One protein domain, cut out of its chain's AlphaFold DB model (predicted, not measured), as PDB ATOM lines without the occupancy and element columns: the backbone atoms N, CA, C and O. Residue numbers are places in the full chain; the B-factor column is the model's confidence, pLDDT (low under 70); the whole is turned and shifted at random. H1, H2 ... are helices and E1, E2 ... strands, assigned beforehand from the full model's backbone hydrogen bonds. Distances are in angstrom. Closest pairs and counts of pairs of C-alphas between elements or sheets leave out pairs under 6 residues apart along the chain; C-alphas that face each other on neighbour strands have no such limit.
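Overview. This is residues 53 to 152 and 284 to 300 of the 451 residues of an uncharacterized protein of Bradyrhizobium pachyrhizi (UniProt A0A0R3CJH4). A short helix, H4, makes the core of a compact body of mostly crossed helices: the second half of H1 crosses it on one side, H2 packs on the opposite side, and H3 folds back along a third side as a hairpin with H4. H6 meets the beginning of H4, while H5 and a tiny two-stranded sheet, E1 and E2, lie toward the other end of the longest axis. The printed part has 117 residues, with six named helices and two named strands in the order H1, H2, E1, H3, H4, H5, E2, H6; the class is mostly helix, and the sheet is antiparallel. The whole is compact, with a radius of gyration of the C-alphas of 13.2 A and spans of 38 by 32 by 27 A.

Arrangement. H1, residues 53 to 68, touches the hub H4, residues 124 to 135, with residues 60 to 67 alone, about perpendicular at 85 degrees; the closest C-alphas, of Glu 67 and Ala 128, are 4.5 A apart. H2, residues 86 to 95, touches H4 at a steep tilt of 46 degrees, opposite ways, with the closest C-alphas, of Ala 89 and Ala 129, 4.1 A apart. E1, residues 103 to 105, and E2, residues 150 to 152, are antiparallel neighbours at 151 degrees, with N 104 and O 151 within hydrogen-bond range at 2.8 A. H3, residues 106 to 113, and H4 form a helical hairpin at a shallow tilt of 33 degrees, only just short of steep; the closest C-alphas, of Phe 109 and Ala 130, are 4.8 A apart. H5, residues 137 to 143, is close to H4 but not clearly touching: the closest C-alphas, of Phe 133 and Trp 140, are 6.0 A apart. H6, residues 284 to 295, touches H4 at Pro 124 and Met 291, the closest C-alphas, 5.5 A apart. Every O i to N i+4 pair is within hydrogen-bond range in H1, H2, H3, H5 and H6, and 7 of 8 in H4.

Along the chain. H1 begins at C-alpha 53 (44.706, 64.760, -17.512) and is 23.2 A long. H2 measures 14.2 A, E1 6.9 A, H3 10.5 A, H4 16.2 A, H5 10.1 A and E2 7.0 A. H6 is 16.7 A long and ends at C-alpha 295 (46.726, 44.316, -36.585).

Size, cuts and confidence. The C-alphas farthest apart, of Thr 147 and Gln 285, are 38.6 A apart. Residues 153 to 283 are not printed, and C-alphas 152 and 284 are 33.9 A apart across the cut. The link from H1 to H2, residues 69 to 85, is long. Mean pLDDT of the printed part is 82.2; residues 75 to 79, 116 to 117, 119 to 121, 147 and 293 to 300 are under 70.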
ATOM      1  N   PRO A  53      46.055  65.122 -17.053       74.12
ATOM      2  CA  PRO A  53      44.706  64.760 -17.512       74.12
ATOM      3  C   PRO A  53      44.481  64.929 -19.028       74.12
ATOM      4  O   PRO A  53      43.603  64.295 -19.610       74.12
ATOM      5  N   GLN A  54      45.280  65.761 -19.693       73.06
ATOM      6  CA  GLN A  54      45.317  65.901 -21.149       73.06
ATOM      7  C   GLN A  54      45.762  64.623 -21.879       73.06
ATOM      8  O   GLN A  54      45.362  64.437 -23.024       73.06
ATOM      9  N   VAL A  55      46.532  63.735 -21.237       72.31
ATOM     10  CA  VAL A  55      46.889  62.418 -21.787       72.31
ATOM     11  C   VAL A  55      45.633  61.562 -21.918       72.31
ATOM     12  O   VAL A  55      45.338  61.089 -23.012       72.31
ATOM     13  N   ALA A  56      44.829  61.457 -20.856       71.06
ATOM     14  CA  ALA A  56      43.549  60.750 -20.905       71.06
ATOM     15  C   ALA A  56      42.590  61.371 -21.940       71.06
ATOM     16  O   ALA A  56      41.994  60.656 -22.741       71.06
ATOM     17  N   ALA A  57      42.504  62.706 -22.004       74.00
ATOM     18  CA  ALA A  57      41.660  63.391 -22.988       74.00
ATOM     19  C   ALA A  57      42.093  63.129 -24.445       74.00
ATOM     20  O   ALA A  57      41.242  62.979 -25.323       74.00
ATOM     21  N   PHE A  58      43.403  63.077 -24.707       74.81
ATOM     22  CA  PHE A  58      43.953  62.721 -26.015       74.81
ATOM     23  C   PHE A  58      43.633  61.271 -26.383       74.81
ATOM     24  O   PHE A  58      43.174  60.998 -27.492       74.81
ATOM     25  N   GLN A  59      43.822  60.347 -25.440       76.50
ATOM     26  CA  GLN A  59      43.564  58.926 -25.655       76.50
ATOM     27  C   GLN A  59      42.077  58.637 -25.881       76.50
ATOM     28  O   GLN A  59      41.744  57.896 -26.802       76.50
ATOM     29  N   GLU A  60      41.176  59.287 -25.137       78.25
ATOM     30  CA  GLU A  60      39.732  59.206 -25.386       78.25
ATOM     31  C   GLU A  60      39.376  59.716 -26.789       78.25
ATOM     32  O   GLU A  60      38.606  59.076 -27.506       78.25
ATOM     33  N   GLN A  61      39.955  60.839 -27.225       80.00
ATOM     34  CA  GLN A  61      39.705  61.376 -28.566       80.00
ATOM     35  C   GLN A  61      40.197  60.424 -29.668       80.00
ATOM     36  O   GLN A  61      39.488  60.207 -30.659       80.00
ATOM     37  N   ARG A  62      41.377  59.817 -29.493       81.69
ATOM     38  CA  ARG A  62      41.880  58.792 -30.417       81.69
ATOM     39  C   ARG A  62      40.983  57.564 -30.422       81.69
ATOM     40  O   ARG A  62      40.581  57.138 -31.496       81.69
ATOM     41  N   ALA A  63      40.590  57.057 -29.255       85.38
ATOM     42  CA  ALA A  63      39.720  55.890 -29.139       85.38
ATOM     43  C   ALA A  63      38.350  56.107 -29.808       85.38
ATOM     44  O   ALA A  63      37.847  55.205 -30.476       85.38
ATOM     45  N   ARG A  64      37.777  57.318 -29.721       89.06
ATOM     46  CA  ARG A  64      36.560  57.687 -30.471       89.06
ATOM     47  C   ARG A  64      36.798  57.695 -31.979       89.06
ATOM     48  O   ARG A  64      35.982  57.193 -32.742       89.06
ATOM     49  N   THR A  65      37.927  58.240 -32.428       84.31
ATOM     50  CA  THR A  65      38.276  58.272 -33.861       84.31
ATOM     51  C   THR A  65      38.501  56.859 -34.405       84.31
ATOM     52  O   THR A  65      38.049  56.534 -35.501       84.31
ATOM     53  N   TYR A  66      39.134  56.000 -33.612       92.25
ATOM     54  CA  TYR A  66      39.329  54.578 -33.867       92.25
ATOM     55  C   TYR A  66      38.012  53.808 -33.983       92.25
ATOM     56  O   TYR A  66      37.857  53.017 -34.906       92.25
ATOM     57  N   GLU A  67      37.049  54.059 -33.097       93.94
ATOM     58  CA  GLU A  67      35.707  53.474 -33.187       93.94
ATOM     59  C   GLU A  67      35.015  53.834 -34.513       93.94
ATOM     60  O   GLU A  67      34.377  52.983 -35.132       93.94
ATOM     61  N   GLN A  68      35.182  55.073 -34.985       93.75
ATOM     62  CA  GLN A  68      34.605  55.533 -36.253       93.75
ATOM     63  C   GLN A  68      35.395  55.095 -37.494       93.75
ATOM     64  O   GLN A  68      34.862  55.196 -38.589       93.75
ATOM     65  N   ASN A  69      36.643  54.635 -37.352       87.31
ATOM     66  CA  ASN A  69      37.527  54.231 -38.456       87.31
ATOM     67  C   ASN A  69      38.107  52.832 -38.214       87.31
ATOM     68  O   ASN A  69      39.283  52.561 -38.459       87.31
ATOM     69  N   TYR A  70      37.280  51.945 -37.682       92.75
ATOM     70  CA  TYR A  70      37.680  50.622 -37.254       92.75
ATOM     71  C   TYR A  70      38.053  49.727 -38.437       92.75
ATOM     72  O   TYR A  70      37.298  49.584 -39.406       92.75
ATOM     73  N   ILE A  71      39.212  49.077 -38.300       85.31
ATOM     74  CA  ILE A  71      39.668  47.980 -39.152       85.31
ATOM     75  C   ILE A  71      39.857  46.745 -38.262       85.31
ATOM     76  O   ILE A  71      40.637  46.809 -37.302       85.31
ATOM     77  N   PRO A  72      39.199  45.613 -38.584       85.25
ATOM     78  CA  PRO A  72      39.351  44.374 -37.835       85.25
ATOM     79  C   PRO A  72      40.804  43.944 -37.715       85.25
ATOM     80  O   PRO A  72      41.537  43.905 -38.709       85.25
ATOM     81  N   SER A  73      41.202  43.540 -36.512       80.19
ATOM     82  CA  SER A  73      42.571  43.104 -36.245       80.19
ATOM     83  C   SER A  73      42.937  41.829 -37.019       80.19
ATOM     84  O   SER A  73      44.106  41.580 -37.274       80.19
ATOM     85  N   ASP A  74      41.967  41.026 -37.464       71.00
ATOM     86  CA  ASP A  74      42.206  39.850 -38.315       71.00
ATOM     87  C   ASP A  74      42.267  40.136 -39.820       71.00
ATOM     88  O   ASP A  74      42.385  39.205 -40.621       71.00
ATOM     89  N   GLY A  75      42.180  41.403 -40.226       67.88
ATOM     90  CA  GLY A  75      42.266  41.803 -41.628       67.88
ATOM     91  C   GLY A  75      41.040  41.431 -42.467       67.88
ATOM     92  O   GLY A  75      41.066  41.591 -43.689       67.88
ATOM     93  N   THR A  76      39.941  40.973 -41.855       65.06
ATOM     94  CA  THR A  76      38.702  40.616 -42.577       65.06
ATOM     95  C   THR A  76      38.030  41.800 -43.287       65.06
ATOM     96  O   THR A  76      37.224  41.582 -44.192       65.06
ATOM     97  N   GLY A  77      38.398  43.039 -42.938       60.28
ATOM     98  CA  GLY A  77      37.913  44.275 -43.563       60.28
ATOM     99  C   GLY A  77      38.666  44.726 -44.822       60.28
ATOM    100  O   GLY A  77      38.376  45.800 -45.333       60.28
ATOM    101  N   ASN A  78      39.641  43.956 -45.323       65.94
ATOM    102  CA  ASN A  78      40.492  44.332 -46.470       65.94
ATOM    103  C   ASN A  78      41.200  45.699 -46.322       65.94
ATOM    104  O   ASN A  78      41.570  46.312 -47.319       65.94
ATOM    105  N   GLY A  79      41.390  46.173 -45.086       68.88
ATOM    106  CA  GLY A  79      42.021  47.463 -44.796       68.88
ATOM    107  C   GLY A  79      41.125  48.689 -45.004       68.88
ATOM    108  O   GLY A  79      41.601  49.804 -44.829       68.88
ATOM    109  N   GLU A  80      39.851  48.515 -45.358       75.25
ATOM    110  CA  GLU A  80      38.915  49.637 -45.448       75.25
ATOM    111  C   GLU A  80      38.298  49.935 -44.070       75.25
ATOM    112  O   GLU A  80      37.823  49.002 -43.409       75.25
ATOM    113  N   PRO A  81      38.276  51.207 -43.626       83.50
ATOM    114  CA  PRO A  81      37.704  51.568 -42.339       83.50
ATOM    115  C   PRO A  81      36.175  51.476 -42.358       83.50
ATOM    116  O   PRO A  81      35.506  51.627 -43.387       83.50
ATOM    117  N   SER A  82      35.622  51.215 -41.182       89.12
ATOM    118  CA  SER A  82      34.190  51.104 -40.928       89.12
ATOM    119  C   SER A  82      33.854  51.638 -39.539       89.12
ATOM    120  O   SER A  82      34.719  51.711 -38.674       89.12
ATOM    121  N   VAL A  83      32.583  51.951 -39.293       93.25
ATOM    122  CA  VAL A  83      32.133  52.264 -37.932       93.25
ATOM    123  C   VAL A  83      31.996  50.963 -37.144       93.25
ATOM    124  O   VAL A  83      31.296  50.044 -37.584       93.25
ATOM    125  N   MET A  84      32.642  50.898 -35.980       94.00
ATOM    126  CA  MET A  84      32.603  49.742 -35.092       94.00
ATOM    127  C   MET A  84      31.166  49.423 -34.664       94.00
ATOM    128  O   MET A  84      30.386  50.297 -34.287       94.00
ATOM    129  N   THR A  85      30.811  48.141 -34.698       94.00
ATOM    130  CA  THR A  85      29.525  47.646 -34.198       94.00
ATOM    131  C   THR A  85      29.684  46.882 -32.886       94.00
ATOM    132  O   THR A  85      30.781  46.468 -32.512       94.00
ATOM    133  N   LEU A  86      28.564  46.567 -32.225       93.31
ATOM    134  CA  LEU A  86      28.555  45.681 -31.055       93.31
ATOM    135  C   LEU A  86      29.249  44.342 -31.332       93.31
ATOM    136  O   LEU A  86      29.953  43.819 -30.474       93.31
ATOM    137  N   THR A  87      29.044  43.770 -32.524       92.56
ATOM    138  CA  THR A  87      29.699  42.508 -32.900       92.56
ATOM    139  C   THR A  87      31.216  42.675 -32.948       92.56
ATOM    140  O   THR A  87      31.924  41.802 -32.452       92.56
ATOM    141  N   ASP A  88      31.701  43.783 -33.499       93.88
ATOM    142  CA  ASP A  88      33.130  44.067 -33.628       93.88
ATOM    143  C   ASP A  88      33.776  44.280 -32.258       93.88
ATOM    144  O   ASP A  88      34.755  43.610 -31.929       93.88
ATOM    145  N   ALA A  89      33.159  45.107 -31.407       95.75
ATOM    146  CA  ALA A  89      33.633  45.347 -30.047       95.75
ATOM    147  C   ALA A  89      33.713  44.045 -29.228       95.75
ATOM    148  O   ALA A  89      34.717  43.764 -28.568       95.75
ATOM    149  N   LEU A  90      32.681  43.193 -29.309       91.94
ATOM    150  CA  LEU A  90      32.685  41.878 -28.661       91.94
ATOM    151  C   LEU A  90      33.784  40.964 -29.212       91.94
ATOM    152  O   LEU A  90      34.418  40.245 -28.439       91.94
ATOM    153  N   ARG A  91      34.002  40.968 -30.532       90.56
ATOM    154  CA  ARG A  91      34.984  40.106 -31.198       90.56
ATOM    155  C   ARG A  91      36.414  40.498 -30.835       90.56
ATOM    156  O   ARG A  91      37.206  39.610 -30.520       90.56
ATOM    157  N   GLU A  92      36.731  41.791 -30.809       91.38
ATOM    158  CA  GLU A  92      38.061  42.279 -30.430       91.38
ATOM    159  C   GLU A  92      38.355  42.002 -28.950       91.38
ATOM    160  O   GLU A  92      39.357  41.366 -28.621       91.38
ATOM    161  N   LEU A  93      37.439  42.328 -28.036       90.31
ATOM    162  CA  LEU A  93      37.625  41.998 -26.617       90.31
ATOM    163  C   LEU A  93      37.712  40.477 -26.370       90.31
ATOM    164  O   LEU A  93      38.469  40.026 -25.508       90.31
ATOM    165  N   TYR A  94      36.985  39.655 -27.134       87.06
ATOM    166  CA  TYR A  94      37.106  38.194 -27.059       87.06
ATOM    167  C   TYR A  94      38.480  37.697 -27.527       87.06
ATOM    168  O   TYR A  94      39.084  36.817 -26.897       87.06
ATOM    169  N   ARG A  95      38.986  38.259 -28.629       84.69
ATOM    170  CA  ARG A  95      40.303  37.945 -29.193       84.69
ATOM    171  C   ARG A  95      41.415  38.279 -28.198       84.69
ATOM    172  O   ARG A  95      42.238  37.414 -27.904       84.69
ATOM    173  N   TYR A  96      41.375  39.471 -27.607       83.75
ATOM    174  CA  TYR A  96      42.388  39.965 -26.665       83.75
ATOM    175  C   TYR A  96      42.136  39.579 -25.202       83.75
ATOM    176  O   TYR A  96      42.821  40.075 -24.311       83.75
ATOM    177  N   SER A  97      41.207  38.660 -24.925       83.19
ATOM    178  CA  SER A  97      40.754  38.358 -23.562       83.19
ATOM    179  C   SER A  97      41.862  38.009 -22.567       83.19
ATOM    180  O   SER A  97      41.729  38.253 -21.371       83.19
ATOM    181  N   ASP A  98      42.960  37.415 -23.022       77.00
ATOM    182  CA  ASP A  98      44.064  37.033 -22.137       77.00
ATOM    183  C   ASP A  98      44.796  38.254 -21.572       77.00
ATOM    184  O   ASP A  98      45.306  38.189 -20.456       77.00
ATOM    185  N   ASN A  99      44.742  39.378 -22.290       79.81
ATOM    186  CA  ASN A  99      45.276  40.669 -21.871       79.81
ATOM    187  C   ASN A  99      44.269  41.487 -21.058       79.81
ATOM    188  O   ASN A  99      44.674  42.431 -20.395       79.81
ATOM    189  N   LEU A 100      42.975  41.147 -21.096       82.44
ATOM    190  CA  LEU A 100      41.942  41.906 -20.393       82.44
ATOM    191  C   LEU A 100      41.959  41.662 -18.875       82.44
ATOM    192  O   LEU A 100      42.290  40.546 -18.434       82.44
ATOM    193  N   PRO A 101      41.499  42.647 -18.073       83.56
ATOM    194  CA  PRO A 101      41.376  42.494 -16.631       83.56
ATOM    195  C   PRO A 101      40.462  41.319 -16.257       83.56
ATOM    196  O   PRO A 101      39.670  40.813 -17.056       83.56
ATOM    197  N   LYS A 102      40.573  40.849 -15.010       84.69
ATOM    198  CA  LYS A 102      39.767  39.719 -14.517       84.69
ATOM    199  C   LYS A 102      38.266  40.026 -14.510       84.69
ATOM    200  O   LYS A 102      37.455  39.121 -14.687       84.69
ATOM    201  N   ASN A 103      37.921  41.286 -14.290       87.06
ATOM    202  CA  ASN A 103      36.557  41.773 -14.301       87.06
ATOM    203  C   ASN A 103      36.433  42.881 -15.343       87.06
ATOM    204  O   ASN A 103      37.404  43.584 -15.602       87.06
ATOM    205  N   LEU A 104      35.250  43.026 -15.925       89.94
ATOM    206  CA  LEU A 104      34.951  44.054 -16.912       89.94
ATOM    207  C   LEU A 104      33.731  44.855 -16.460       89.94
ATOM    208  O   LEU A 104      32.750  44.297 -15.969       89.94
ATOM    209  N   SER A 105      33.803  46.165 -16.631       92.69
ATOM    210  CA  SER A 105      32.767  47.145 -16.323       92.69
ATOM    211  C   SER A 105      33.012  48.396 -17.163       92.69
ATOM    212  O   SER A 105      34.075  48.545 -17.765       92.69
ATOM    213  N   LEU A 106      32.073  49.344 -17.156       93.31
ATOM    214  CA  LEU A 106      32.297  50.653 -17.783       93.31
ATOM    215  C   LEU A 106      33.502  51.393 -17.174       93.31
ATOM    216  O   LEU A 106      34.199  52.110 -17.883       93.31
ATOM    217  N   ALA A 107      33.779  51.208 -15.879       92.31
ATOM    218  CA  ALA A 107      34.965  51.783 -15.246       92.31
ATOM    219  C   ALA A 107      36.251  51.107 -15.745       92.31
ATOM    220  O   ALA A 107      37.222  51.792 -16.056       92.31
ATOM    221  N   ASP A 108      36.241  49.781 -15.895       92.00
ATOM    222  CA  ASP A 108      37.382  49.044 -16.447       92.00
ATOM    223  C   ASP A 108      37.642  49.453 -17.911       92.00
ATOM    224  O   ASP A 108      38.788  49.687 -18.285       92.00
ATOM    225  N   PHE A 109      36.596  49.639 -18.728       92.56
ATOM    226  CA  PHE A 109      36.743  50.157 -20.095       92.56
ATOM    227  C   PHE A 109      37.289  51.584 -20.133       92.56
ATOM    228  O   PHE A 109      38.133  51.880 -20.976       92.56
ATOM    229  N   ARG A 110      36.880  52.451 -19.198       91.25
ATOM    230  CA  ARG A 110      37.457  53.795 -19.057       91.25
ATOM    231  C   ARG A 110      38.952  53.719 -18.761       91.25
ATOM    232  O   ARG A 110      39.725  54.389 -19.428       91.25
ATOM    233  N   HIS A 111      39.372  52.853 -17.840       85.56
ATOM    234  CA  HIS A 111      40.793  52.656 -17.556       85.56
ATOM    235  C   HIS A 111      41.579  52.131 -18.763       85.56
ATOM    236  O   HIS A 111      42.731  52.520 -18.937       85.56
ATOM    237  N   ILE A 112      40.976  51.280 -19.599       85.94
ATOM    238  CA  ILE A 112      41.597  50.819 -20.851       85.94
ATOM    239  C   ILE A 112      41.796  51.998 -21.809       85.94
ATOM    240  O   ILE A 112      42.907  52.194 -22.294       85.94
ATOM    241  N   VAL A 113      40.753  52.801 -22.041       85.75
ATOM    242  CA  VAL A 113      40.809  53.966 -22.940       85.75
ATOM    243  C   VAL A 113      41.806  55.015 -22.448       85.75
ATOM    244  O   VAL A 113      42.613  55.499 -23.235       85.75
ATOM    245  N   ASP A 114      41.812  55.314 -21.152       77.69
ATOM    246  CA  ASP A 114      42.677  56.343 -20.568       77.69
ATOM    247  C   ASP A 114      44.146  55.879 -20.429       77.69
ATOM    248  O   ASP A 114      45.000  56.650 -19.995       77.69
ATOM    249  N   GLY A 115      44.463  54.624 -20.785       71.75
ATOM    250  CA  GLY A 115      45.817  54.059 -20.702       71.75
ATOM    251  C   GLY A 115      46.264  53.681 -19.285       71.75
ATOM    252  O   GLY A 115      47.449  53.453 -19.050       71.75
ATOM    253  N   ASN A 116      45.322  53.598 -18.343       68.06
ATOM    254  CA  ASN A 116      45.569  53.336 -16.923       68.06
ATOM    255  C   ASN A 116      45.264  51.884 -16.507       68.06
ATOM    256  O   ASN A 116      45.409  51.529 -15.336       68.06
ATOM    257  N   ALA A 117      44.814  51.038 -17.435       69.25
ATOM    258  CA  ALA A 117      44.575  49.628 -17.163       69.25
ATOM    259  C   ALA A 117      45.889  48.827 -17.163       69.25
ATOM    260  O   ALA A 117      46.705  48.948 -18.073       69.25
ATOM    261  N   ASP A 118      46.060  47.952 -16.168       70.81
ATOM    262  CA  ASP A 118      47.145  46.962 -16.131       70.81
ATOM    263  C   ASP A 118      46.811  45.793 -17.070       70.81
ATOM    264  O   ASP A 118      46.323  44.738 -16.656       70.81
ATOM    265  N   ILE A 119      46.974  46.040 -18.369       67.94
ATOM    266  CA  ILE A 119      46.712  45.085 -19.446       67.94
ATOM    267  C   ILE A 119      47.963  44.908 -20.304       67.94
ATOM    268  O   ILE A 119      48.796  45.802 -20.397       67.94
ATOM    269  N   GLY A 120      48.104  43.726 -20.907       67.69
ATOM    270  CA  GLY A 120      49.233  43.402 -21.783       67.69
ATOM    271  C   GLY A 120      49.161  44.151 -23.117       67.69
ATOM    272  O   GLY A 120      49.437  45.342 -23.200       67.69
ATOM    273  N   LYS A 121      48.791  43.442 -24.186       68.31
ATOM    274  CA  LYS A 121      48.588  44.055 -25.509       68.31
ATOM    275  C   LYS A 121      47.288  44.867 -25.539       68.31
ATOM    276  O   LYS A 121      46.225  44.330 -25.216       68.31
ATOM    277  N   CYS A 122      47.376  46.133 -25.951       76.00
ATOM    278  CA  CYS A 122      46.239  47.042 -26.124       76.00
ATOM    279  C   CYS A 122      46.354  47.819 -27.449       76.00
ATOM    280  O   CYS A 122      46.624  49.022 -27.446       76.00
ATOM    281  N   PRO A 123      46.190  47.143 -28.597       82.69
ATOM    282  CA  PRO A 123      46.216  47.824 -29.882       82.69
ATOM    283  C   PRO A 123      44.986  48.733 -30.059       82.69
ATOM    284  O   PRO A 123      43.995  48.590 -29.330       82.69
ATOM    285  N   PRO A 124      44.997  49.633 -31.061       85.69
ATOM    286  CA  PRO A 124      43.880  50.523 -31.391       85.69
ATOM    287  C   PRO A 124      42.502  49.847 -31.443       85.69
ATOM    288  O   PRO A 124      41.519  50.435 -30.997       85.69
ATOM    289  N   GLN A 125      42.420  48.591 -31.892       91.00
ATOM    290  CA  GLN A 125      41.174  47.817 -31.909       91.00
ATOM    291  C   GLN A 125      40.594  47.569 -30.511       91.00
ATOM    292  O   GLN A 125      39.378  47.624 -30.331       91.00
ATOM    293  N   VAL A 126      41.443  47.318 -29.507       92.00
ATOM    294  CA  VAL A 126      41.005  47.130 -28.114       92.00
ATOM    295  C   VAL A 126      40.540  48.457 -27.519       92.00
ATOM    296  O   VAL A 126      39.522  48.480 -26.826       92.00
ATOM    297  N   LEU A 127      41.232  49.559 -27.831       90.75
ATOM    298  CA  LEU A 127      40.822  50.906 -27.424       90.75
ATOM    299  C   LEU A 127      39.459  51.278 -28.020       90.75
ATOM    300  O   LEU A 127      38.577  51.708 -27.281       90.75
ATOM    301  N   ALA A 128      39.252  51.036 -29.318       95.50
ATOM    302  CA  ALA A 128      37.959  51.236 -29.972       95.50
ATOM    303  C   ALA A 128      36.854  50.380 -29.343       95.50
ATOM    304  O   ALA A 128      35.768  50.880 -29.079       95.50
ATOM    305  N   ALA A 129      37.130  49.107 -29.045       96.62
ATOM    306  CA  ALA A 129      36.139  48.215 -28.451       96.62
ATOM    307  C   ALA A 129      35.746  48.621 -27.023       96.62
ATOM    308  O   ALA A 129      34.575  48.529 -26.652       96.62
ATOM    309  N   ALA A 130      36.703  49.088 -26.217       95.62
ATOM    310  CA  ALA A 130      36.418  49.654 -24.902       95.62
ATOM    311  C   ALA A 130      35.615  50.961 -25.024       95.62
ATOM    312  O   ALA A 130      34.613  51.128 -24.324       95.62
ATOM    313  N   GLN A 131      36.005  51.842 -25.950       96.56
ATOM    314  CA  GLN A 131      35.312  53.100 -26.222       96.56
ATOM    315  C   GLN A 131      33.868  52.882 -26.684       96.56
ATOM    316  O   GLN A 131      32.969  53.533 -26.156       96.56
ATOM    317  N   TYR A 132      33.623  51.895 -27.550       97.56
ATOM    318  CA  TYR A 132      32.282  51.520 -27.991       97.56
ATOM    319  C   TYR A 132      31.339  51.285 -26.803       97.56
ATOM    320  O   TYR A 132      30.226  51.798 -26.767       97.56
ATOM    321  N   PHE A 133      31.771  50.551 -25.770       95.81
ATOM    322  CA  PHE A 133      30.926  50.318 -24.592       95.81
ATOM    323  C   PHE A 133      30.783  51.543 -23.680       95.81
ATOM    324  O   PHE A 133      29.775  51.646 -22.978       95.81
ATOM    325  N   LEU A 134      31.744  52.472 -23.691       95.12
ATOM    326  CA  LEU A 134      31.610  53.761 -23.003       95.12
ATOM    327  C   LEU A 134      30.567  54.659 -23.678       95.12
ATOM    328  O   LEU A 134      29.812  55.329 -22.972       95.12
ATOM    329  N   ASP A 135      30.501  54.641 -25.010       96.06
ATOM    330  CA  ASP A 135      29.528  55.403 -25.798       96.06
ATOM    331  C   ASP A 135      28.163  54.690 -25.912       96.06
ATOM    332  O   ASP A 135      27.127  55.341 -26.071       96.06
ATOM    333  N   HIS A 136      28.132  53.368 -25.704       95.50
ATOM    334  CA  HIS A 136      26.930  52.527 -25.699       95.50
ATOM    335  C   HIS A 136      26.718  51.767 -24.368       95.50
ATOM    336  O   HIS A 136      26.634  50.528 -24.347       95.50
ATOM    337  N   PRO A 137      26.589  52.468 -23.223       93.50
ATOM    338  CA  PRO A 137      26.462  51.829 -21.912       93.50
ATOM    339  C   PRO A 137      25.143  51.056 -21.742       93.50
ATOM    340  O   PRO A 137      25.043  50.150 -20.913       93.50
ATOM    341  N   ASP A 138      24.114  51.408 -22.510       92.38
ATOM    342  CA  ASP A 138      22.846  50.690 -22.593       92.38
ATOM    343  C   ASP A 138      23.020  49.309 -23.231       92.38
ATOM    344  O   ASP A 138      22.491  48.328 -22.706       92.38
ATOM    345  N   GLN A 139      23.826  49.207 -24.292       91.88
ATOM    346  CA  GLN A 139      24.132  47.932 -24.933       91.88
ATOM    347  C   GLN A 139      24.954  47.029 -24.013       91.88
ATOM    348  O   GLN A 139      24.636  45.844 -23.896       91.88
ATOM    349  N   TRP A 140      25.935  47.583 -23.288       88.31
ATOM    350  CA  TRP A 140      26.655  46.845 -22.240       88.31
ATOM    351  C   TRP A 140      25.689  46.247 -21.214       88.31
ATOM    352  O   TRP A 140      25.711  45.048 -20.947       88.31
ATOM    353  N   LYS A 141      24.776  47.061 -20.674       86.81
ATOM    354  CA  LYS A 141      23.775  46.597 -19.703       86.81
ATOM    355  C   LYS A 141      22.834  45.554 -20.304       86.81
ATOM    356  O   LYS A 141      22.484  44.584 -19.628       86.81
ATOM    357  N   GLN A 142      22.422  45.729 -21.558       87.12
ATOM    358  CA  GLN A 142      21.495  44.827 -22.237       87.12
ATOM    359  C   GLN A 142      22.079  43.424 -22.438       87.12
ATOM    360  O   GLN A 142      21.331  42.453 -22.304       87.12
ATOM    361  N   LEU A 143      23.395  43.299 -22.665       83.06
ATOM    362  CA  LEU A 143      24.089  42.005 -22.746       83.06
ATOM    363  C   LEU A 143      23.862  41.125 -21.505       83.06
ATOM    364  O   LEU A 143      23.881  39.900 -21.607       83.06
ATOM    365  N   TYR A 144      23.595  41.747 -20.354       79.44
ATOM    366  CA  TYR A 144      23.462  41.084 -19.058       79.44
ATOM    367  C   TYR A 144      22.088  41.271 -18.397       79.44
ATOM    368  O   TYR A 144      21.935  41.047 -17.198       79.44
ATOM    369  N   GLY A 145      21.068  41.689 -19.151       75.88
ATOM    370  CA  GLY A 145      19.709  41.839 -18.618       75.88
ATOM    371  C   GLY A 145      19.475  43.089 -17.756       75.88
ATOM    372  O   GLY A 145      18.464  43.162 -17.061       75.88
ATOM    373  N   GLY A 146      20.361  44.090 -17.823       71.06
ATOM    374  CA  GLY A 146      20.081  45.473 -17.416       71.06
ATOM    375  C   GLY A 146      20.606  45.928 -16.050       71.06
ATOM    376  O   GLY A 146      20.623  47.133 -15.801       71.06
ATOM    377  N   THR A 147      21.031  45.019 -15.168       67.50
ATOM    378  CA  THR A 147      21.348  45.341 -13.758       67.50
ATOM    379  C   THR A 147      22.772  44.998 -13.322       67.50
ATOM    380  O   THR A 147      23.078  45.108 -12.135       67.50
ATOM    381  N   ILE A 148      23.637  44.564 -14.241       73.69
ATOM    382  CA  ILE A 148      25.004  44.159 -13.902       73.69
ATOM    383  C   ILE A 148      25.985  45.296 -14.185       73.69
ATOM    384  O   ILE A 148      26.115  45.741 -15.324       73.69
ATOM    385  N   ASP A 149      26.691  45.729 -13.141       74.88
ATOM    386  CA  ASP A 149      27.705  46.785 -13.234       74.88
ATOM    387  C   ASP A 149      29.090  46.231 -13.595       74.88
ATOM    388  O   ASP A 149      29.830  46.857 -14.351       74.88
ATOM    389  N   GLN A 150      29.427  45.043 -13.088       86.75
ATOM    390  CA  GLN A 150      30.706  44.379 -13.312       86.75
ATOM    391  C   GLN A 150      30.490  42.886 -13.572       86.75
ATOM    392  O   GLN A 150      29.721  42.233 -12.867       86.75
ATOM    393  N   VAL A 151      31.198  42.345 -14.559       83.94
ATOM    394  CA  VAL A 151      31.140  40.931 -14.946       83.94
ATOM    395  C   VAL A 151      32.514  40.300 -14.834       83.94
ATOM    396  O   VAL A 151      33.528  40.950 -15.091       83.94
ATOM    397  N   HIS A 152      32.567  39.022 -14.478       84.69
ATOM    398  CA  HIS A 152      33.802  38.268 -14.627       84.69
ATOM    399  C   HIS A 152      34.124  38.102 -16.113       84.69
ATOM    400  O   HIS A 152      33.226  37.936 -16.944       84.69
ATOM    401  N   GLU A 284      41.269  60.835 -39.540       76.25
ATOM    402  CA  GLU A 284      40.745  59.548 -40.023       76.25
ATOM    403  C   GLU A 284      41.827  58.722 -40.734       76.25
ATOM    404  O   GLU A 284      41.874  57.500 -40.594       76.25
ATOM    405  N   GLN A 285      42.716  59.378 -41.485       77.31
ATOM    406  CA  GLN A 285      43.845  58.727 -42.156       77.31
ATOM    407  C   GLN A 285      44.871  58.197 -41.151       77.31
ATOM    408  O   GLN A 285      45.329  57.064 -41.292       77.31
ATOM    409  N   GLU A 286      45.192  58.981 -40.121       74.81
ATOM    410  CA  GLU A 286      46.048  58.554 -39.010       74.81
ATOM    411  C   GLU A 286      45.412  57.379 -38.259       74.81
ATOM    412  O   GLU A 286      46.046  56.340 -38.109       74.81
ATOM    413  N   ALA A 287      44.123  57.469 -37.919       77.38
ATOM    414  CA  ALA A 287      43.390  56.378 -37.280       77.38
ATOM    415  C   ALA A 287      43.371  55.091 -38.118       77.38
ATOM    416  O   ALA A 287      43.527  53.998 -37.577       77.38
ATOM    417  N   THR A 288      43.218  55.215 -39.437       80.69
ATOM    418  CA  THR A 288      43.299  54.090 -40.380       80.69
ATOM    419  C   THR A 288      44.693  53.461 -40.350       80.69
ATOM    420  O   THR A 288      44.811  52.239 -40.268       80.69
ATOM    421  N   ALA A 289      45.754  54.272 -40.375       75.75
ATOM    422  CA  ALA A 289      47.132  53.789 -40.313       75.75
ATOM    423  C   ALA A 289      47.455  53.121 -38.967       75.75
ATOM    424  O   ALA A 289      48.083  52.063 -38.943       75.75
ATOM    425  N   ASP A 290      46.984  53.692 -37.859       75.94
ATOM    426  CA  ASP A 290      47.116  53.121 -36.520       75.94
ATOM    427  C   ASP A 290      46.382  51.784 -36.410       75.94
ATOM    428  O   ASP A 290      46.952  50.797 -35.948       75.94
ATOM    429  N   MET A 291      45.131  51.725 -36.875       79.88
ATOM    430  CA  MET A 291      44.328  50.503 -36.908       79.88
ATOM    431  C   MET A 291      44.959  49.424 -37.770       79.88
ATOM    432  O   MET A 291      44.946  48.255 -37.382       79.88
ATOM    433  N   MET A 292      45.540  49.805 -38.910       75.50
ATOM    434  CA  MET A 292      46.394  48.904 -39.663       75.50
ATOM    435  C   MET A 292      47.521  48.452 -38.743       75.50
ATOM    436  O   MET A 292      47.447  47.334 -38.268       75.50
ATOM    437  N   ASN A 293      48.469  49.297 -38.344       69.31
ATOM    438  CA  ASN A 293      49.604  48.899 -37.497       69.31
ATOM    439  C   ASN A 293      49.232  48.001 -36.294       69.31
ATOM    440  O   ASN A 293      49.923  47.014 -36.041       69.31
ATOM    441  N   GLY A 294      48.109  48.268 -35.621       67.69
ATOM    442  CA  GLY A 294      47.562  47.455 -34.531       67.69
ATOM    443  C   GLY A 294      47.264  45.997 -34.889       67.69
ATOM    444  O   GLY A 294      47.429  45.111 -34.054       67.69
ATOM    445  N   ALA A 295      46.909  45.695 -36.139       68.25
ATOM    446  CA  ALA A 295      46.726  44.316 -36.585       68.25
ATOM    447  C   ALA A 295      48.042  43.516 -36.599       68.25
ATOM    448  O   ALA A 295      47.988  42.286 -36.561       68.25
ATOM    449  N   ALA A 296      49.212  44.170 -36.599       63.53
ATOM    450  CA  ALA A 296      50.498  43.499 -36.407       63.53
ATOM    451  C   ALA A 296      50.739  43.077 -34.942       63.53
ATOM    452  O   ALA A 296      51.544  42.175 -34.702       63.53
ATOM    453  N   ASP A 297      50.016  43.657 -33.977       66.19
ATOM    454  CA  ASP A 297      50.074  43.303 -32.552       66.19
ATOM    455  C   ASP A 297      48.979  42.294 -32.156       66.19
ATOM    456  O   ASP A 297      48.292  42.430 -31.144       66.19
ATOM    457  N   GLN A 298      48.807  41.235 -32.961       68.25
ATOM    458  CA  GLN A 298      47.887  40.145 -32.616       68.25
ATOM    459  C   GLN A 298      48.243  39.535 -31.254       68.25
ATOM    460  O   GLN A 298      49.429  39.363 -30.944       68.25
ATOM    461  N   PRO A 299      47.253  39.116 -30.444       65.00
ATOM    462  CA  PRO A 299      47.551  38.344 -29.256       65.00
ATOM    463  C   PRO A 299      48.107  36.985 -29.676       65.00
ATOM    464  O   PRO A 299      47.732  36.433 -30.715       65.00
ATOM    465  N   ASP A 300      48.993  36.443 -28.848       61.50
ATOM    466  CA  ASP A 300      49.536  35.114 -29.084       61.50
ATOM    467  C   ASP A 300      48.388  34.100 -29.143       61.50
ATOM    468  O   ASP A 300      47.353  34.245 -28.476       61.50
TER     469      ASP A 300